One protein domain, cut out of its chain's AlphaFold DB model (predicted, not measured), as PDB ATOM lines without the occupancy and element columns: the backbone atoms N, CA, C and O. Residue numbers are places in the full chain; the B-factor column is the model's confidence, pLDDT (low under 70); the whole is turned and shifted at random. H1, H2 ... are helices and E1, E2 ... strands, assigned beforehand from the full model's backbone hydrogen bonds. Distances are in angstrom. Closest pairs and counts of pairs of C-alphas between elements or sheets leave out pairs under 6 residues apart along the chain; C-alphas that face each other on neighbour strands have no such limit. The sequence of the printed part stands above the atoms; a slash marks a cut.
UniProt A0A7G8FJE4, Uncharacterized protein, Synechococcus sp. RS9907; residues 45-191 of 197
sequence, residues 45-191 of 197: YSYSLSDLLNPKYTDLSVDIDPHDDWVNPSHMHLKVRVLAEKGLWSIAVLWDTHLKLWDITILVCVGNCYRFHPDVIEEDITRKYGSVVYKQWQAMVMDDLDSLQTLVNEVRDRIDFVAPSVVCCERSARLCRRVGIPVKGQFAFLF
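What this domain is: This is residues 45 to 191 of the 197 residues of an uncharacterized protein of Synechococcus sp. RS9907 (UniProt A0A7G8FJE4). A twisted sheet of four strands, E1 to E4, has helix H4 along one face and no helix covering the other; H1, H2 and H3 cluster beyond one end of its strands. A small two-stranded sheet, E5 and E6, packs on edge strand E4 through E5, and H5 lies beside it. The 147 printed residues run H1 E1 E2 E3 E4 H2 H3 H4 E5 H5 E6, five named helices and six named strands, mixed in class. The large sheet has the order E1, E2, E3, E4, and both sheets are antiparallel. The whole is compact, with a radius of gyration of the C-alphas of 15.3 A and spans of 42 by 35 by 28 A.

How they stand to each other: E1, residues 58 to 64, E2, 79 to 87, E3, 89 to 96, and E4, 101 to 109, form a meander, each strand the antiparallel neighbour of the one before, through three hairpins. N 61 and O 85 are 2.9 A apart between E1 and E2, N 91 and O 84 2.8 A between E2 and E3, and N 103 and O 94 2.8 A between E3 and E4, within hydrogen-bond range. H4, residues 145 to 156, is on this sheet at a height of 8.5 A, making two layers, helix on one face of a sheet. It lies over E2 and, only just, over E3, with 3 C-alphas; it runs along the strands, at 25 degrees to E2 on the local plane. The closest C-alphas of E2 and H4 are those of Lys 86 and Ser 147, 5.7 A. E5, residues 163 to 166, has 12 pairs of C-alphas within 8 A of E4, the closest being Trp 102 and Ala 163, 4.8 A. E6, residues 187 to 190, is its antiparallel neighbour, with N 165 and O 188 2.8 A apart, within hydrogen-bond range. H5, residues 170 to 178, is near H4, with 8 pairs of C-alphas within 10 A; its closest C-alphas to E6 are Cys 176 and Ala 188, 7.0 A. H2, residues 118 to 129, and H3, 131 to 143, touch at a steep tilt of 46 degrees, opposite ways, closest at the C-alphas of Ile 125 and Tyr 134, 5.7 A. H3 only grazes the four-stranded sheet, with residues 137 to 141. H1, residues 49 to 53, touches H3 at the C-alphas of Leu 53 and Trp 137, 6.0 A. In H1 to H5 every O i to N i+4 pair is within hydrogen-bond range.

Where its parts are: E4 is 26.1 A long, E2 24.1 A, E3 21.4 A, H3 18.2 A and E1 17.3 A. H1 begins at C-alpha 49 (59.548, 105.446, 123.549), and E6 ends at C-alpha 190 (71.185, 131.167, 141.509).

The domain as a whole: The C-alphas farthest apart are those of Gly 130 and Asp 160, 43.2 A. The printed part has no cut. The link from E1 to E2, residues 65 to 78, is long. Residues 67 to 78 and residue 98 have pLDDT under 70.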
ATOM      1  N   TYR A  45      72.416 106.141 127.669       79.44
ATOM      2  CA  TYR A  45      71.154 106.097 128.407       79.44
ATOM      3  C   TYR A  45      70.161 105.143 127.737       79.44
ATOM      4  O   TYR A  45      70.053 105.121 126.505       79.44
ATOM      5  N   SER A  46      69.420 104.385 128.544       84.81
ATOM      6  CA  SER A  46      68.372 103.470 128.090       84.81
ATOM      7  C   SER A  46      67.024 103.929 128.630       84.81
ATOM      8  O   SER A  46      66.861 104.056 129.837       84.81
ATOM      9  N   TYR A  47      66.078 104.172 127.730       90.75
ATOM     10  CA  TYR A  47      64.697 104.550 128.022       90.75
ATOM     11  C   TYR A  47      63.816 104.088 126.861       90.75
ATOM     12  O   TYR A  47      64.315 103.969 125.740       90.75
ATOM     13  N   SER A  48      62.540 103.782 127.105       94.25
ATOM     14  CA  SER A  48      61.620 103.384 126.033       94.25
ATOM     15  C   SER A  48      60.945 104.597 125.385       94.25
ATOM     16  O   SER A  48      60.892 105.684 125.961       94.25
ATOM     17  N   LEU A  49      60.373 104.411 124.188       95.44
ATOM     18  CA  LEU A  49      59.548 105.446 123.549       95.44
ATOM     19  C   LEU A  49      58.318 105.792 124.403       95.44
ATOM     20  O   LEU A  49      57.924 106.953 124.473       95.44
ATOM     21  N   SER A  50      57.730 104.789 125.066       95.50
ATOM     22  CA  SER A  50      56.577 104.987 125.945       95.50
ATOM     23  C   SER A  50      56.946 105.846 127.148       95.50
ATOM     24  O   SER A  50      56.215 106.784 127.446       95.50
ATOM     25  N   ASP A  51      58.082 105.568 127.791       94.12
ATOM     26  CA  ASP A  51      58.569 106.358 128.928       94.12
ATOM     27  C   ASP A  51      58.915 107.786 128.504       94.12
ATOM     28  O   ASP A  51      58.688 108.734 129.248       94.12
ATOM     29  N   LEU A  52      59.472 107.951 127.300       95.19
ATOM     30  CA  LEU A  52      59.846 109.260 126.774       95.19
ATOM     31  C   LEU A  52      58.626 110.155 126.530       95.19
ATOM     32  O   LEU A  52      58.694 111.347 126.806       95.19
ATOM     33  N   LEU A  53      57.540 109.597 125.991       95.75
ATOM     34  CA  LEU A  53      56.334 110.355 125.636       95.75
ATOM     35  C   LEU A  53      55.256 110.348 126.728       95.75
ATOM     36  O   LEU A  53      54.311 111.122 126.637       95.75
ATOM     37  N   ASN A  54      55.389 109.491 127.742       95.00
ATOM     38  CA  ASN A  54      54.495 109.426 128.900       95.00
ATOM     39  C   ASN A  54      55.308 109.298 130.202       95.00
ATOM     40  O   ASN A  54      55.144 108.316 130.936       95.00
ATOM     41  N   PRO A  55      56.222 110.242 130.487       94.19
ATOM     42  CA  PRO A  55      57.001 110.205 131.714       94.19
ATOM     43  C   PRO A  55      56.092 110.373 132.933       94.19
ATOM     44  O   PRO A  55      55.065 111.057 132.895       94.19
ATOM     45  N   LYS A  56      56.499 109.778 134.053       91.31
ATOM     46  CA  LYS A  56      55.854 110.040 135.337       91.31
ATOM     47  C   LYS A  56      56.233 111.446 135.811       91.31
ATOM     48  O   LYS A  56      57.413 111.739 135.961       91.31
ATOM     49  N   TYR A  57      55.228 112.267 136.094       94.31
ATOM     50  CA  TYR A  57      55.412 113.564 136.737       94.31
ATOM     51  C   TYR A  57      55.664 113.357 138.229       94.31
ATOM     52  O   TYR A  57      54.965 112.571 138.880       94.31
ATOM     53  N   THR A  58      56.674 114.034 138.763       95.62
ATOM     54  CA  THR A  58      56.986 114.007 140.192       95.62
ATOM     55  C   THR A  58      56.191 115.073 140.939       95.62
ATOM     56  O   THR A  58      56.013 116.197 140.463       95.62
ATOM     57  N   ASP A  59      55.698 114.726 142.127       96.81
ATOM     58  CA  ASP A  59      55.229 115.734 143.077       96.81
ATOM     59  C   ASP A  59      56.419 116.558 143.577       96.81
ATOM     60  O   ASP A  59      57.564 116.111 143.498       96.81
ATOM     61  N   LEU A  60      56.149 117.753 144.113       97.50
ATOM     62  CA  LEU A  60      57.204 118.577 144.699       97.50
ATOM     63  C   LEU A  60      57.886 117.818 145.845       97.50
ATOM     64  O   LEU A  60      57.271 117.566 146.883       97.50
ATOM     65  N   SER A  61      59.167 117.523 145.668       96.69
ATOM     66  CA  SER A  61      60.044 116.967 146.689       96.69
ATOM     67  C   SER A  61      61.274 117.855 146.831       96.69
ATOM     68  O   SER A  61      61.785 118.402 145.853       96.69
ATOM     69  N   VAL A  62      61.729 118.050 148.067       95.12
ATOM     70  CA  VAL A  62      62.959 118.790 148.347       95.12
ATOM     71  C   VAL A  62      63.708 118.076 149.457       95.12
ATOM     72  O   VAL A  62      63.176 117.925 150.556       95.12
ATOM     73  N   ASP A  63      64.935 117.676 149.162       92.44
ATOM     74  CA  ASP A  63      65.868 117.081 150.104       92.44
ATOM     75  C   ASP A  63      67.025 118.050 150.386       92.44
ATOM     76  O   ASP A  63      67.545 118.713 149.480       92.44
ATOM     77  N   ILE A  64      67.398 118.160 151.661       90.25
ATOM     78  CA  ILE A  64      68.412 119.089 152.163       90.25
ATOM     79  C   ILE A  64      69.576 118.290 152.719       90.25
ATOM     80  O   ILE A  64      69.397 117.474 153.615       90.25
ATOM     81  N   ASP A  65      70.771 118.599 152.218       84.06
ATOM     82  CA  ASP A  65      71.990 117.839 152.490       84.06
ATOM     83  C   ASP A  65      71.766 116.316 152.338       84.06
ATOM     84  O   ASP A  65      72.074 115.570 153.273       84.06
ATOM     85  N   PRO A  66      71.228 115.831 151.193       80.31
ATOM     86  CA  PRO A  66      70.979 114.409 151.012       80.31
ATOM     87  C   PRO A  66      72.278 113.628 151.203       80.31
ATOM     88  O   PRO A  66      73.288 113.845 150.521       80.31
ATOM     89  N   HIS A  67      72.248 112.720 152.171       64.69
ATOM     90  CA  HIS A  67      73.330 111.796 152.461       64.69
ATOM     91  C   HIS A  67      73.115 110.519 151.655       64.69
ATOM     92  O   HIS A  67      72.826 109.468 152.217       64.69
ATOM     93  N   ASP A  68      73.235 110.617 150.334       58.66
ATOM     94  CA  ASP A  68      73.348 109.409 149.530       58.66
ATOM     95  C   ASP A  68      74.762 108.844 149.675       58.66
ATOM     96  O   ASP A  68      75.766 109.552 149.522       58.66
ATOM     97  N   ASP A  69      74.842 107.545 149.956       52.09
ATOM     98  CA  ASP A  69      76.080 106.784 149.849       52.09
ATOM     99  C   ASP A  69      76.467 106.727 148.366       52.09
ATOM    100  O   ASP A  69      76.080 105.818 147.627       52.09
ATOM    101  N   TRP A  70      77.206 107.736 147.893       55.06
ATOM    102  CA  TRP A  70      77.691 107.781 146.517       55.06
ATOM    103  C   TRP A  70      78.571 106.561 146.241       55.06
ATOM    104  O   TRP A  70      79.750 106.520 146.584       55.06
ATOM    105  N   VAL A  71      77.997 105.564 145.568       48.62
ATOM    106  CA  VAL A  71      78.689 104.311 145.231       48.62
ATOM    107  C   VAL A  71      79.741 104.518 144.128       48.62
ATOM    108  O   VAL A  71      80.602 103.668 143.913       48.62
ATOM    109  N   ASN A  72      79.682 105.647 143.411       51.66
ATOM    110  CA  ASN A  72      80.616 105.976 142.339       51.66
ATOM    111  C   ASN A  72      81.794 106.828 142.866       51.66
ATOM    112  O   ASN A  72      81.560 107.952 143.320       51.66
ATOM    113  N   PRO A  73      83.055 106.363 142.735       57.44
ATOM    114  CA  PRO A  73      84.248 107.100 143.162       57.44
ATOM    115  C   PRO A  73      84.350 108.532 142.620       57.44
ATOM    116  O   PRO A  73      84.848 109.416 143.314       57.44
ATOM    117  N   SER A  74      83.846 108.792 141.406       54.50
ATOM    118  CA  SER A  74      83.853 110.136 140.810       54.50
ATOM    119  C   SER A  74      82.855 111.100 141.448       54.50
ATOM    120  O   SER A  74      82.890 112.277 141.129       54.50
ATOM    121  N   HIS A  75      81.956 110.636 142.315       54.50
ATOM    122  CA  HIS A  75      80.958 111.474 142.986       54.50
ATOM    123  C   HIS A  75      81.180 111.558 144.500       54.50
ATOM    124  O   HIS A  75      80.547 112.376 145.154       54.50
ATOM    125  N   MET A  76      82.140 110.806 145.057       62.22
ATOM    126  CA  MET A  76      82.477 110.848 146.490       62.22
ATOM    127  C   MET A  76      82.963 112.225 146.978       62.22
ATOM    128  O   MET A  76      83.005 112.472 148.180       62.22
ATOM    129  N   HIS A  77      83.360 113.117 146.066       60.56
ATOM    130  CA  HIS A  77      83.768 114.486 146.383       60.56
ATOM    131  C   HIS A  77      82.634 115.510 146.217       60.56
ATOM    132  O   HIS A  77      82.802 116.665 146.600       60.56
ATOM    133  N   LEU A  78      81.487 115.113 145.662       66.69
ATOM    134  CA  LEU A  78      80.354 116.005 145.474       66.69
ATOM    135  C   LEU A  78      79.530 116.048 146.756       66.69
ATOM    136  O   LEU A  78      79.022 115.032 147.227       66.69
ATOM    137  N   LYS A  79      79.373 117.248 147.316       80.25
ATOM    138  CA  LYS A  79      78.417 117.483 148.399       80.25
ATOM    139  C   LYS A  79      77.181 118.150 147.820       80.25
ATOM    140  O   LYS A  79      77.249 119.310 147.420       80.25
ATOM    141  N   VAL A  80      76.061 117.439 147.795       87.06
ATOM    142  CA  VAL A  80      74.771 118.021 147.414       87.06
ATOM    143  C   VAL A  80      74.197 118.754 148.620       87.06
ATOM    144  O   VAL A  80      74.137 118.209 149.717       87.06
ATOM    145  N   ARG A  81      73.823 120.018 148.425       90.06
ATOM    146  CA  ARG A  81      73.194 120.865 149.445       90.06
ATOM    147  C   ARG A  81      71.679 120.823 149.358       90.06
ATOM    148  O   ARG A  81      71.011 120.805 150.385       90.06
ATOM    149  N   VAL A  82      71.158 120.842 148.138       93.25
ATOM    150  CA  VAL A  82      69.725 120.771 147.855       93.25
ATOM    151  C   VAL A  82      69.535 119.888 146.636       93.25
ATOM    152  O   VAL A  82      70.221 120.090 145.633       93.25
ATOM    153  N   LEU A  83      68.597 118.951 146.715       94.62
ATOM    154  CA  LEU A  83      68.036 118.248 145.569       94.62
ATOM    155  C   LEU A  83      66.527 118.482 145.585       94.62
ATOM    156  O   LEU A  83      65.872 118.183 146.578       94.62
ATOM    157  N   ALA A  84      65.980 119.050 144.520       96.31
ATOM    158  CA  ALA A  84      64.559 119.348 144.426       96.31
ATOM    159  C   ALA A  84      63.988 118.811 143.114       96.31
ATOM    160  O   ALA A  84      64.584 119.028 142.061       96.31
ATOM    161  N   GLU A  85      62.830 118.156 143.162       97.38
ATOM    162  CA  GLU A  85      62.150 117.602 141.987       97.38
ATOM    163  C   GLU A  85      60.690 118.035 141.936       97.38
ATOM    164  O   GLU A  85      60.035 118.184 142.967       97.38
ATOM    165  N   LYS A  86      60.191 118.285 140.724       98.00
ATOM    166  CA  LYS A  86      58.780 118.567 140.448       98.00
ATOM    167  C   LYS A  86      58.517 118.421 138.953       98.00
ATOM    168  O   LYS A  86      59.249 118.981 138.132       98.00
ATOM    169  N   GLY A  87      57.433 117.741 138.607       97.31
ATOM    170  CA  GLY A  87      57.023 117.514 137.228       97.31
ATOM    171  C   GLY A  87      58.067 116.700 136.471       97.31
ATOM    172  O   GLY A  87      58.335 115.551 136.815       97.31
ATOM    173  N   LEU A  88      58.643 117.294 135.429       97.38
ATOM    174  CA  LEU A  88      59.699 116.704 134.606       97.38
ATOM    175  C   LEU A  88      61.094 117.208 134.971       97.38
ATOM    176  O   LEU A  88      62.062 116.849 134.299       97.38
ATOM    177  N   TRP A  89      61.211 118.044 135.998       98.06
ATOM    178  CA  TRP A  89      62.429 118.778 136.307       98.06
ATOM    179  C   TRP A  89      63.035 118.354 137.636       98.06
ATOM    180  O   TRP A  89      62.337 117.997 138.586       98.06
ATOM    181  N   SER A  90      64.357 118.465 137.704       97.44
ATOM    182  CA  SER A  90      65.119 118.353 138.940       97.44
ATOM    183  C   SER A  90      66.185 119.449 138.987       97.44
ATOM    184  O   SER A  90      66.787 119.783 137.965       97.44
ATOM    185  N   ILE A  91      66.398 120.048 140.157       97.06
ATOM    186  CA  ILE A  91      67.482 120.997 140.418       97.06
ATOM    187  C   ILE A  91      68.342 120.436 141.542       97.06
ATOM    188  O   ILE A  91      67.843 120.149 142.628       97.06
ATOM    189  N   ALA A  92      69.645 120.352 141.294       93.81
ATOM    190  CA  ALA A  92      70.639 120.047 142.310       93.81
ATOM    191  C   ALA A  92      71.558 121.253 142.526       93.81
ATOM    192  O   ALA A  92      72.029 121.865 141.566       93.81
ATOM    193  N   VAL A  93      71.837 121.570 143.789       94.19
ATOM    194  CA  VAL A  93      72.887 122.515 144.189       94.19
ATOM    195  C   VAL A  93      74.008 121.714 144.824       94.19
ATOM    196  O   VAL A  93      73.791 121.042 145.833       94.19
ATOM    197  N   LEU A  94      75.198 121.768 144.234       89.88
ATOM    198  CA  LEU A  94      76.315 120.889 144.577       89.88
ATOM    199  C   LEU A  94      77.607 121.673 144.794       89.88
ATOM    200  O   LEU A  94      77.843 122.693 144.158       89.88
ATOM    201  N   TRP A  95      78.435 121.223 145.731       87.44
ATOM    202  CA  TRP A  95      79.764 121.781 145.951       87.44
ATOM    203  C   TRP A  95      80.759 121.106 145.016       87.44
ATOM    204  O   TRP A  95      81.037 119.912 145.163       87.44
ATOM    205  N   ASP A  96      81.328 121.880 144.097       76.88
ATOM    206  CA  ASP A  96      82.465 121.449 143.297       76.88
ATOM    207  C   ASP A  96      83.750 121.637 144.116       76.88
ATOM    208  O   ASP A  96      84.180 122.755 144.419       76.88
ATOM    209  N   THR A  97      84.394 120.530 144.489       71.69
ATOM    210  CA  THR A  97      85.636 120.556 145.273       71.69
ATOM    211  C   THR A  97      86.860 121.024 144.494       71.69
ATOM    212  O   THR A  97      87.819 121.489 145.115       71.69
ATOM    213  N   HIS A  98      86.857 120.903 143.166       68.75
ATOM    214  CA  HIS A  98      87.952 121.353 142.308       68.75
ATOM    215  C   HIS A  98      87.928 122.871 142.174       68.75
ATOM    216  O   HIS A  98      88.935 123.540 142.415       68.75
ATOM    217  N   LEU A  99      86.756 123.410 141.848       72.62
ATOM    218  CA  LEU A  99      86.552 124.841 141.664       72.62
ATOM    219  C   LEU A  99      86.316 125.585 142.989       72.62
ATOM    220  O   LEU A  99      86.426 126.811 143.034       72.62
ATOM    221  N   LYS A 100      86.056 124.843 144.075       80.12
ATOM    222  CA  LYS A 100      85.746 125.352 145.421       80.12
ATOM    223  C   LYS A 100      84.611 126.371 145.390       80.12
ATOM    224  O   LYS A 100      84.716 127.451 145.980       80.12
ATOM    225  N   LEU A 101      83.546 126.024 144.675       84.50
ATOM    226  CA  LEU A 101      82.348 126.837 144.530       84.50
ATOM    227  C   LEU A 101      81.096 125.970 144.515       84.50
ATOM    228  O   LEU A 101      81.138 124.786 144.182       84.50
ATOM    229  N   TRP A 102      79.982 126.594 144.877       89.44
ATOM    230  CA  TRP A 102      78.664 126.007 144.704       89.44
ATOM    231  C   TRP A 102      78.218 126.149 143.256       89.44
ATOM    232  O   TRP A 102      78.282 127.244 142.707       89.44
ATOM    233  N   ASP A 103      77.741 125.055 142.687       90.12
ATOM    234  CA  ASP A 103      77.263 124.930 141.318       90.12
ATOM    235  C   ASP A 103      75.773 124.552 141.306       90.12
ATOM    236  O   ASP A 103      75.246 124.006 142.283       90.12
ATOM    237  N   ILE A 104      75.092 124.851 140.197       93.50
ATOM    238  CA  ILE A 104      73.697 124.462 139.968       93.50
ATOM    239  C   ILE A 104      73.600 123.538 138.763       93.50
ATOM    240  O   ILE A 104      74.157 123.804 137.704       93.50
ATOM    241  N   THR A 105      72.827 122.468 138.889       92.25
ATOM    242  CA  THR A 105      72.510 121.573 137.775       92.25
ATOM    243  C   THR A 105      71.000 121.485 137.620       92.25
ATOM    244  O   THR A 105      70.299 121.147 138.568       92.25
ATOM    245  N   ILE A 106      70.502 121.784 136.416       95.81
ATOM    246  CA  ILE A 106      69.082 121.663 136.054       95.81
ATOM    247  C   ILE A 106      68.914 120.456 135.136       95.81
ATOM    248  O   ILE A 106      69.382 120.455 133.998       95.81
ATOM    249  N   LEU A 107      68.223 119.436 135.617       95.25
ATOM    250  CA  LEU A 107      67.975 118.190 134.910       95.25
ATOM    251  C   LEU A 107      66.535 118.132 134.407       95.25
ATOM    252  O   LEU A 107      65.620 118.656 135.041       95.25
ATOM    253  N   VAL A 108      66.333 117.431 133.295       96.44
ATOM    254  CA  VAL A 108      65.009 117.120 132.747       96.44
ATOM    255  C   VAL A 108      64.839 115.616 132.565       96.44
ATOM    256  O   VAL A 108      65.794 114.909 132.236       96.44
ATOM    257  N   CYS A 109      63.623 115.123 132.775       94.62
ATOM    258  CA  CYS A 109      63.260 113.734 132.556       94.62
ATOM    259  C   CYS A 109      63.272 113.386 131.057       94.62
ATOM    260  O   CYS A 109      62.567 113.970 130.230       94.62
ATOM    261  N   VAL A 110      64.071 112.380 130.716       92.81
ATOM    262  CA  VAL A 110      64.187 111.774 129.389       92.81
ATOM    263  C   VAL A 110      63.873 110.287 129.531       92.81
ATOM    264  O   VAL A 110      64.771 109.450 129.599       92.81
ATOM    265  N   GLY A 111      62.583 109.965 129.651       82.12
ATOM    266  CA  GLY A 111      62.091 108.590 129.755       82.12
ATOM    267  C   GLY A 111      62.606 107.831 130.978       82.12
ATOM    268  O   GLY A 111      63.243 106.792 130.845       82.12
ATOM    269  N   ASN A 112      62.326 108.355 132.174       83.81
ATOM    270  CA  ASN A 112      62.751 107.822 133.482       83.81
ATOM    271  C   ASN A 112      64.236 108.015 133.827       83.81
ATOM    272  O   ASN A 112      64.702 107.510 134.843       83.81
ATOM    273  N   CYS A 113      64.987 108.754 133.012       86.44
ATOM    274  CA  CYS A 113      66.346 109.180 133.335       86.44
ATOM    275  C   CYS A 113      66.412 110.707 133.369       86.44
ATOM    276  O   CYS A 113      66.049 111.354 132.388       86.44
ATOM    277  N   TYR A 114      66.926 111.290 134.449       88.56
ATOM    278  CA  TYR A 114      67.212 112.721 134.499       88.56
ATOM    279  C   TYR A 114      68.513 113.039 133.761       88.56
ATOM    280  O   TYR A 114      69.538 112.385 133.967       88.56
ATOM    281  N   ARG A 115      68.476 114.035 132.873       88.31
ATOM    282  CA  ARG A 115      69.629 114.437 132.060       88.31
ATOM    283  C   ARG A 115      69.806 115.947 132.043       88.31
ATOM    284  O   ARG A 115      68.844 116.706 131.987       88.31
ATOM    285  N   PHE A 116      71.067 116.349 132.037       82.56
ATOM    286  CA  PHE A 116      71.533 117.704 131.772       82.56
ATOM    287  C   PHE A 116      72.041 117.734 130.324       82.56
ATOM    288  O   PHE A 116      72.527 116.716 129.835       82.56
ATOM    289  N   HIS A 117      71.957 118.889 129.660       91.25
ATOM    290  CA  HIS A 117      72.435 119.163 128.292       91.25
ATOM    291  C   HIS A 117      71.411 118.972 127.145       91.25
ATOM    292  O   HIS A 117      71.272 117.882 126.590       91.25
ATOM    293  N   PRO A 118      70.752 120.053 126.684       93.19
ATOM    294  CA  PRO A 118      69.669 119.960 125.706       93.19
ATOM    295  C   PRO A 118      70.118 119.513 124.305       93.19
ATOM    296  O   PRO A 118      69.368 118.800 123.646       93.19
ATOM    297  N   ASP A 119      71.326 119.876 123.857       93.81
ATOM    298  CA  ASP A 119      71.808 119.475 122.520       93.81
ATOM    299  C   ASP A 119      72.090 117.969 122.430       93.81
ATOM    300  O   ASP A 119      71.614 117.304 121.517       93.81
ATOM    301  N   VAL A 120      72.745 117.396 123.446       92.88
ATOM    302  CA  VAL A 120      72.974 115.945 123.525       92.88
ATOM    303  C   VAL A 120      71.652 115.175 123.647       92.88
ATOM    304  O   VAL A 120      71.509 114.089 123.086       92.88
ATOM    305  N   ILE A 121      70.665 115.718 124.370       94.94
ATOM    306  CA  ILE A 121      69.330 115.108 124.466       94.94
ATOM    307  C   ILE A 121      68.642 115.094 123.093       94.94
ATOM    308  O   ILE A 121      68.087 114.067 122.701       94.94
ATOM    309  N   GLU A 122      68.699 116.205 122.354       96.12
ATOM    310  CA  GLU A 122      68.136 116.303 121.005       96.12
ATOM    311  C   GLU A 122      68.767 115.294 120.049       96.12
ATOM    312  O   GLU A 122      68.043 114.561 119.369       96.12
ATOM    313  N   GLU A 123      70.097 115.224 120.022       94.75
ATOM    314  CA  GLU A 123      70.834 114.278 119.189       94.75
ATOM    315  C   GLU A 123      70.475 112.826 119.539       94.75
ATOM    316  O   GLU A 123      70.208 112.020 118.644       94.75
ATOM    317  N   ASP A 124      70.408 112.483 120.830       94.31
ATOM    318  CA  ASP A 124      70.123 111.116 121.270       94.31
ATOM    319  C   ASP A 124      68.683 110.685 120.955       94.31
ATOM    320  O   ASP A 124      68.476 109.603 120.396       94.31
ATOM    321  N   ILE A 125      67.684 111.529 121.245       96.00
ATOM    322  CA  ILE A 125      66.281 111.238 120.911       96.00
ATOM    323  C   ILE A 125      66.101 111.174 119.393       96.00
ATOM    324  O   ILE A 125      65.492 110.227 118.891       96.00
ATOM    325  N   THR A 126      66.659 112.134 118.650       96.81
ATOM    326  CA  THR A 126      66.534 112.181 117.186       96.81
ATOM    327  C   THR A 126      67.162 110.953 116.537       96.81
ATOM    328  O   THR A 126      66.568 110.369 115.634       96.81
ATOM    329  N   ARG A 127      68.323 110.504 117.024       94.81
ATOM    330  CA  ARG A 127      68.989 109.295 116.524       94.81
ATOM    331  C   ARG A 127      68.196 108.019 116.817       94.81
ATOM    332  O   ARG A 127      68.178 107.125 115.978       94.81
ATOM    333  N   LYS A 128      67.572 107.909 117.996       94.31
ATOM    334  CA  LYS A 128      66.838 106.700 118.419       94.31
ATOM    335  C   LYS A 128      65.432 106.605 117.828       94.31
ATOM    336  O   LYS A 128      65.008 105.519 117.449       94.31
ATOM    337  N   TYR A 129      64.712 107.724 117.778       96.81
ATOM    338  CA  TYR A 129      63.270 107.753 117.506       96.81
ATOM    339  C   TYR A 129      62.853 108.766 116.431       96.81
ATOM    340  O   TYR A 129      61.687 108.803 116.039       96.81
ATOM    341  N   GLY A 130      63.787 109.571 115.924       97.31
ATOM    342  CA  GLY A 130      63.529 110.577 114.898       97.31
ATOM    343  C   GLY A 130      63.146 111.952 115.452       97.31
ATOM    344  O   GLY A 130      62.748 112.126 116.604       97.31
ATOM    345  N   SER A 131      63.251 112.963 114.587       98.06
ATOM    346  CA  SER A 131      63.057 114.375 114.949       98.06
ATOM    347  C   SER A 131      61.616 114.725 115.333       98.06
ATOM    348  O   SER A 131      61.392 115.651 116.108       98.06
ATOM    349  N   VAL A 132      60.626 113.987 114.816       98.25
ATOM    350  CA  VAL A 132      59.208 114.175 115.171       98.25
ATOM    351  C   VAL A 132      58.975 113.849 116.646       98.25
ATOM    352  O   VAL A 132      58.348 114.637 117.350       98.25
ATOM    353  N   VAL A 133      59.536 112.736 117.123       98.19
ATOM    354  CA  VAL A 133      59.437 112.322 118.530       98.19
ATOM    355  C   VAL A 133      60.137 113.328 119.434       98.19
ATOM    356  O   VAL A 133      59.584 113.723 120.458       98.19
ATOM    357  N   TYR A 134      61.313 113.814 119.033       97.94
ATOM    358  CA  TYR A 134      62.001 114.866 119.774       97.94
ATOM    359  C   TYR A 134      61.150 116.136 119.921       97.94
ATOM    360  O   TYR A 134      61.053 116.671 121.019       97.94
ATOM    361  N   LYS A 135      60.485 116.596 118.854       98.19
ATOM    362  CA  LYS A 135      59.605 117.775 118.929       98.19
ATOM    363  C   LYS A 135      58.420 117.570 119.875       98.19
ATOM    364  O   LYS A 135      58.051 118.507 120.574       98.19
ATOM    365  N   GLN A 136      57.841 116.370 119.907       98.00
ATOM    366  CA  GLN A 136      56.763 116.034 120.846       98.00
ATOM    367  C   GLN A 136      57.258 116.056 122.295       98.00
ATOM    368  O   GLN A 136      56.653 116.716 123.136       98.00
ATOM    369  N   TRP A 137      58.392 115.404 122.566       97.69
ATOM    370  CA  TRP A 137      59.023 115.430 123.886       97.69
ATOM    371  C   TRP A 137      59.390 116.858 124.310       97.69
ATOM    372  O   TRP A 137      59.097 117.271 125.429       97.69
ATOM    373  N   GLN A 138      59.973 117.642 123.400       97.12
ATOM    374  CA  GLN A 138      60.340 119.030 123.654       97.12
ATOM    375  C   GLN A 138      59.114 119.873 124.008       97.12
ATOM    376  O   GLN A 138      59.188 120.650 124.950       97.12
ATOM    377  N   ALA A 139      58.004 119.739 123.276       97.56
ATOM    378  CA  ALA A 139      56.776 120.472 123.580       97.56
ATOM    379  C   ALA A 139      56.280 120.151 124.997       97.56
ATOM    380  O   ALA A 139      56.149 121.060 125.805       97.56
ATOM    381  N   MET A 140      56.156 118.864 125.334       97.19
ATOM    382  CA  MET A 140      55.742 118.407 126.666       97.19
ATOM    383  C   MET A 140      56.643 118.946 127.791       97.19
ATOM    384  O   MET A 140      56.148 119.391 128.821       97.19
ATOM    385  N   VAL A 141      57.965 118.937 127.596       96.50
ATOM    386  CA  VAL A 141      58.923 119.500 128.562       96.50
ATOM    387  C   VAL A 141      58.744 121.007 128.724       96.50
ATOM    388  O   VAL A 141      58.786 121.525 129.837       96.50
ATOM    389  N   MET A 142      58.564 121.723 127.616       96.31
ATOM    390  CA  MET A 142      58.411 123.176 127.635       96.31
ATOM    391  C   MET A 142      57.037 123.620 128.157       96.31
ATOM    392  O   MET A 142      56.931 124.738 128.659       96.31
ATOM    393  N   ASP A 143      56.022 122.762 128.084       97.12
ATOM    394  CA  ASP A 143      54.708 122.985 128.694       97.12
ATOM    395  C   ASP A 143      54.760 122.852 130.231       97.12
ATOM    396  O   ASP A 143      53.940 123.444 130.927       97.12
ATOM    397  N   ASP A 144      55.761 122.153 130.781       97.44
ATOM    398  CA  ASP A 144      55.980 121.981 132.228       97.44
ATOM    399  C   ASP A 144      56.954 123.024 132.830       97.44
ATOM    400  O   ASP A 144      57.580 122.802 133.867       97.44
ATOM    401  N   LEU A 145      57.135 124.184 132.190       97.19
ATOM    402  CA  LEU A 145      58.050 125.223 132.692       97.19
ATOM    403  C   LEU A 145      57.655 125.786 134.068       97.19
ATOM    404  O   LEU A 145      58.536 126.185 134.832       97.19
ATOM    405  N   ASP A 146      56.366 125.789 134.411       98.06
ATOM    406  CA  ASP A 146      55.874 126.270 135.711       98.06
ATOM    407  C   ASP A 146      56.393 125.407 136.875       98.06
ATOM    408  O   ASP A 146      56.674 125.911 137.973       98.06
ATOM    409  N   SER A 147      56.584 124.104 136.639       98.25
ATOM    410  CA  SER A 147      57.212 123.200 137.605       98.25
ATOM    411  C   SER A 147      58.668 123.587 137.838       98.25
ATOM    412  O   SER A 147      59.075 123.731 138.992       98.25
ATOM    413  N   LEU A 148      59.425 123.868 136.770       98.25
ATOM    414  CA  LEU A 148      60.802 124.348 136.891       98.25
ATOM    415  C   LEU A 148      60.873 125.693 137.625       98.25
ATOM    416  O   LEU A 148      61.720 125.867 138.496       98.25
ATOM    417  N   GLN A 149      59.976 126.635 137.325       98.06
ATOM    418  CA  GLN A 149      59.952 127.924 138.017       98.06
ATOM    419  C   GLN A 149      59.616 127.772 139.507       98.06
ATOM    420  O   GLN A 149      60.217 128.448 140.343       98.06
ATOM    421  N   THR A 150      58.713 126.846 139.853       98.19
ATOM    422  CA  THR A 150      58.465 126.489 141.257       98.19
ATOM    423  C   THR A 150      59.751 125.992 141.915       98.19
ATOM    424  O   THR A 150      60.110 126.487 142.978       98.19
ATOM    425  N   LEU A 151      60.471 125.060 141.278       98.00
ATOM    426  CA  LEU A 151      61.722 124.524 141.820       98.00
ATOM    427  C   LEU A 151      62.774 125.603 142.029       98.00
ATOM    428  O   LEU A 151      63.426 125.618 143.068       98.00
ATOM    429  N   VAL A 152      62.921 126.529 141.078       97.75
ATOM    430  CA  VAL A 152      63.840 127.661 141.235       97.75
ATOM    431  C   VAL A 152      63.506 128.430 142.508       97.75
ATOM    432  O   VAL A 152      64.396 128.638 143.323       97.75
ATOM    433  N   ASN A 153      62.245 128.801 142.729       96.88
ATOM    434  CA  ASN A 153      61.854 129.543 143.931       96.88
ATOM    435  C   ASN A 153      62.094 128.738 145.219       96.88
ATOM    436  O   ASN A 153      62.715 129.250 146.148       96.88
ATOM    437  N   GLU A 154      61.706 127.461 145.244       96.94
ATOM    438  CA  GLU A 154      61.899 126.593 146.411       96.94
ATOM    439  C   GLU A 154      63.381 126.433 146.782       96.94
ATOM    440  O   GLU A 154      63.739 126.464 147.962       96.94
ATOM    441  N   VAL A 155      64.265 126.289 145.790       97.00
ATOM    442  CA  VAL A 155      65.710 126.197 146.036       97.00
ATOM    443  C   VAL A 155      66.260 127.540 146.519       97.00
ATOM    444  O   VAL A 155      67.045 127.565 147.467       97.00
ATOM    445  N   ARG A 156      65.828 128.664 145.927       96.06
ATOM    446  CA  ARG A 156      66.242 130.013 146.356       96.06
ATOM    447  C   ARG A 156      65.895 130.294 147.818       96.06
ATOM    448  O   ARG A 156      66.681 130.953 148.490       96.06
ATOM    449  N   ASP A 157      64.770 129.785 148.311       95.19
ATOM    450  CA  ASP A 157      64.347 129.946 149.710       95.19
ATOM    451  C   ASP A 157      65.155 129.104 150.712       95.19
ATOM    452  O   ASP A 157      65.077 129.333 151.919       95.19
ATOM    453  N   ARG A 158      65.938 128.130 150.232       93.94
ATOM    454  CA  ARG A 158      66.664 127.160 151.073       93.94
ATOM    455  C   ARG A 158      68.177 127.327 151.068       93.94
ATOM    456  O   ARG A 158      68.845 126.804 151.959       93.94
ATOM    457  N   ILE A 159      68.726 128.020 150.078       93.50
ATOM    458  CA  ILE A 159      70.150 128.357 150.041       93.50
ATOM    459  C   ILE A 159      70.392 129.701 150.737       93.50
ATOM    460  O   ILE A 159      69.523 130.566 150.774       93.50
ATOM    461  N   ASP A 160      71.587 129.880 151.288       91.88
ATOM    462  CA  ASP A 160      72.054 131.110 151.941       91.88
ATOM    463  C   ASP A 160      73.299 131.705 151.254       91.88
ATOM    464  O   ASP A 160      73.882 132.685 151.714       91.88
ATOM    465  N   PHE A 161      73.682 131.135 150.112       91.44
ATOM    466  CA  PHE A 161      74.813 131.530 149.281       91.44
ATOM    467  C   PHE A 161      74.389 131.662 147.816       91.44
ATOM    468  O   PHE A 161      73.369 131.117 147.397       91.44
ATOM    469  N   VAL A 162      75.199 132.357 147.015       93.31
ATOM    470  CA  VAL A 162      75.022 132.412 145.556       93.31
ATOM    471  C   VAL A 162      75.721 131.213 144.921       93.31
ATOM    472  O   VAL A 162      76.906 130.995 145.174       93.31
ATOM    473  N   ALA A 163      75.007 130.475 144.073       94.62
ATOM    474  CA  ALA A 163      75.550 129.358 143.304       94.62
ATOM    475  C   ALA A 163      75.736 129.769 141.827       94.62
ATOM    476  O   ALA A 163      74.766 129.773 141.058       94.62
ATOM    477  N   PRO A 164      76.944 130.212 141.430       93.50
ATOM    478  CA  PRO A 164      77.280 130.446 140.033       93.50
ATOM    479  C   PRO A 164      77.523 129.121 139.302       93.50
ATOM    480  O   PRO A 164      78.171 128.229 139.832       93.50
ATOM    481  N   SER A 165      77.079 129.025 138.055       92.62
ATOM    482  CA  SER A 165      77.276 127.833 137.226       92.62
ATOM    483  C   SER A 165      77.589 128.206 135.795       92.62
ATOM    484  O   SER A 165      76.992 129.141 135.256       92.62
ATOM    485  N   VAL A 166      78.505 127.478 135.161       91.44
ATOM    486  CA  VAL A 166      78.708 127.606 133.718       91.44
ATOM    487  C   VAL A 166      77.488 127.022 133.007       91.44
ATOM    488  O   VAL A 166      77.085 125.889 133.243       91.44
ATOM    489  N   VAL A 167      76.879 127.787 132.106       93.06
ATOM    490  CA  VAL A 167      75.800 127.255 131.262       93.06
ATOM    491  C   VAL A 167      76.409 126.328 130.218       93.06
ATOM    492  O   VAL A 167      77.375 126.704 129.568       93.06
ATOM    493  N   CYS A 168      75.855 125.133 130.009       90.44
ATOM    494  CA  CYS A 168      76.437 124.194 129.040       90.44
ATOM    495  C   CYS A 168      76.293 124.648 127.577       90.44
ATOM    496  O   CYS A 168      77.146 124.344 126.751       90.44
ATOM    497  N   CYS A 169      75.246 125.410 127.248       92.38
ATOM    498  CA  CYS A 169      75.060 126.017 125.931       92.38
ATOM    499  C   CYS A 169      74.049 127.176 125.980       92.38
ATOM    500  O   CYS A 169      73.371 127.403 126.989       92.38
ATOM    501  N   GLU A 170      73.879 127.896 124.866       94.25
ATOM    502  CA  GLU A 170      72.952 129.038 124.796       94.25
ATOM    503  C   GLU A 170      71.481 128.623 125.005       94.25
ATOM    504  O   GLU A 170      70.668 129.414 125.479       94.25
ATOM    505  N   ARG A 171      71.099 127.376 124.704       94.50
ATOM    506  CA  ARG A 171      69.739 126.894 125.006       94.50
ATOM    507  C   ARG A 171      69.491 126.806 126.505       94.50
ATOM    508  O   ARG A 171      68.430 127.236 126.954       94.50
ATOM    509  N   SER A 172      70.472 126.320 127.258       95.06
ATOM    510  CA  SER A 172      70.429 126.307 128.721       95.06
ATOM    511  C   SER A 172      70.439 127.727 129.280       95.06
ATOM    512  O   SER A 172      69.634 128.041 130.148       95.06
ATOM    513  N   ALA A 173      71.242 128.630 128.706       96.44
ATOM    514  CA  ALA A 173      71.213 130.049 129.063       96.44
ATOM    515  C   ALA A 173      69.814 130.668 128.884       96.44
ATOM    516  O   ALA A 173      69.321 131.373 129.765       96.44
ATOM    517  N   ARG A 174      69.141 130.388 127.760       96.25
ATOM    518  CA  ARG A 174      67.762 130.846 127.522       96.25
ATOM    519  C   ARG A 174      66.763 130.236 128.501       96.25
ATOM    520  O   ARG A 174      65.869 130.958 128.933       96.25
ATOM    521  N   LEU A 175      66.904 128.953 128.837       96.69
ATOM    522  CA  LEU A 175      66.061 128.296 129.839       96.69
ATOM    523  C   LEU A 175      66.207 128.986 131.200       96.69
ATOM    524  O   LEU A 175      65.205 129.434 131.744       96.69
ATOM    525  N   CYS A 176      67.440 129.174 131.681       97.50
ATOM    526  CA  CYS A 176      67.730 129.874 132.934       97.50
ATOM    527  C   CYS A 176      67.068 131.259 132.982       97.50
ATOM    528  O   CYS A 176      66.340 131.562 133.925       97.50
ATOM    529  N   ARG A 177      67.234 132.073 131.927       96.88
ATOM    530  CA  ARG A 177      66.607 133.406 131.852       96.88
ATOM    531  C   ARG A 177      65.077 133.337 131.916       96.88
ATOM    532  O   ARG A 177      64.469 134.192 132.552       96.88
ATOM    533  N   ARG A 178      64.450 132.340 131.277       96.38
ATOM    534  CA  ARG A 178      62.985 132.166 131.287       96.38
ATOM    535  C   ARG A 178      62.430 131.856 132.673       96.38
ATOM    536  O   ARG A 178      61.330 132.296 132.971       96.38
ATOM    537  N   VAL A 179      63.187 131.144 133.505       96.69
ATOM    538  CA  VAL A 179      62.768 130.775 134.868       96.69
ATOM    539  C   VAL A 179      63.313 131.715 135.946       96.69
ATOM    540  O   VAL A 179      63.282 131.393 137.128       96.69
ATOM    541  N   GLY A 180      63.802 132.895 135.553       94.94
ATOM    542  CA  GLY A 180      64.226 133.937 136.490       94.94
ATOM    543  C   GLY A 180      65.613 133.730 137.102       94.94
ATOM    544  O   GLY A 180      65.900 134.307 138.148       94.94
ATOM    545  N   ILE A 181      66.482 132.936 136.469       96.88
ATOM    546  CA  ILE A 181      67.897 132.813 136.840       96.88
ATOM    547  C   ILE A 181      68.719 133.773 135.961       96.88
ATOM    548  O   ILE A 181      68.778 133.582 134.739       96.88
ATOM    549  N   PRO A 182      69.376 134.799 136.537       96.19
ATOM    550  CA  PRO A 182      70.247 135.702 135.795       96.19
ATOM    551  C   PRO A 182      71.376 134.962 135.087       96.19
ATOM    552  O   PRO A 182      72.030 134.097 135.669       96.19
ATOM    553  N   VAL A 183      71.649 135.360 133.843       96.25
ATOM    554  CA  VAL A 183      72.776 134.850 133.057       96.25
ATOM    555  C   VAL A 183      73.621 136.012 132.551       96.25
ATOM    556  O   VAL A 183      73.103 136.904 131.872       96.25
ATOM    557  N   LYS A 184      74.929 135.985 132.823       94.94
ATOM    558  CA  LYS A 184      75.897 136.980 132.343       94.94
ATOM    559  C   LYS A 184      77.131 136.293 131.764       94.94
ATOM    560  O   LYS A 184      77.839 135.571 132.461       94.94
ATOM    561  N   GLY A 185      77.410 136.554 130.487       90.00
ATOM    562  CA  GLY A 185      78.431 135.797 129.761       90.00
ATOM    563  C   GLY A 185      78.034 134.321 129.712       90.00
ATOM    564  O   GLY A 185      76.899 134.021 129.357       90.00
ATOM    565  N   GLN A 186      78.944 133.441 130.131       91.75
ATOM    566  CA  GLN A 186      78.721 131.992 130.182       91.75
ATOM    567  C   GLN A 186      78.281 131.474 131.553       91.75
ATOM    568  O   GLN A 186      78.326 130.274 131.786       91.75
ATOM    569  N   PHE A 187      77.860 132.357 132.460       94.31
ATOM    570  CA  PHE A 187      77.482 131.971 133.816       94.31
ATOM    571  C   PHE A 187      76.016 132.271 134.104       94.31
ATOM    572  O   PHE A 187      75.541 133.372 133.817       94.31
ATOM    573  N   ALA A 188      75.329 131.303 134.704       96.50
ATOM    574  CA  ALA A 188      74.068 131.466 135.408       96.50
ATOM    575  C   ALA A 188      74.334 131.669 136.908       96.50
ATOM    576  O   ALA A 188      75.328 131.173 137.430       96.50
ATOM    577  N   PHE A 189      73.456 132.396 137.599       96.38
ATOM    578  CA  PHE A 189      73.625 132.716 139.018       96.38
ATOM    579  C   PHE A 189      72.332 132.454 139.785       96.38
ATOM    580  O   PHE A 189      71.374 133.215 139.658       96.38
ATOM    581  N   LEU A 190      72.302 131.400 140.600       96.62
ATOM    582  CA  LEU A 190      71.185 131.167 141.509       96.62
ATOM    583  C   LEU A 190      71.438 131.909 142.819       96.62
ATOM    584  O   LEU A 190      72.331 131.555 143.589       96.62
ATOM    585  N   PHE A 191      70.667 132.966 143.042       95.31
ATOM    586  CA  PHE A 191      70.738 133.773 144.252       95.31
ATOM    587  C   PHE A 191      69.732 133.293 145.295       95.31
ATOM    588  O   PHE A 191      68.598 132.987 144.921       95.31
TER     589      PHE A 191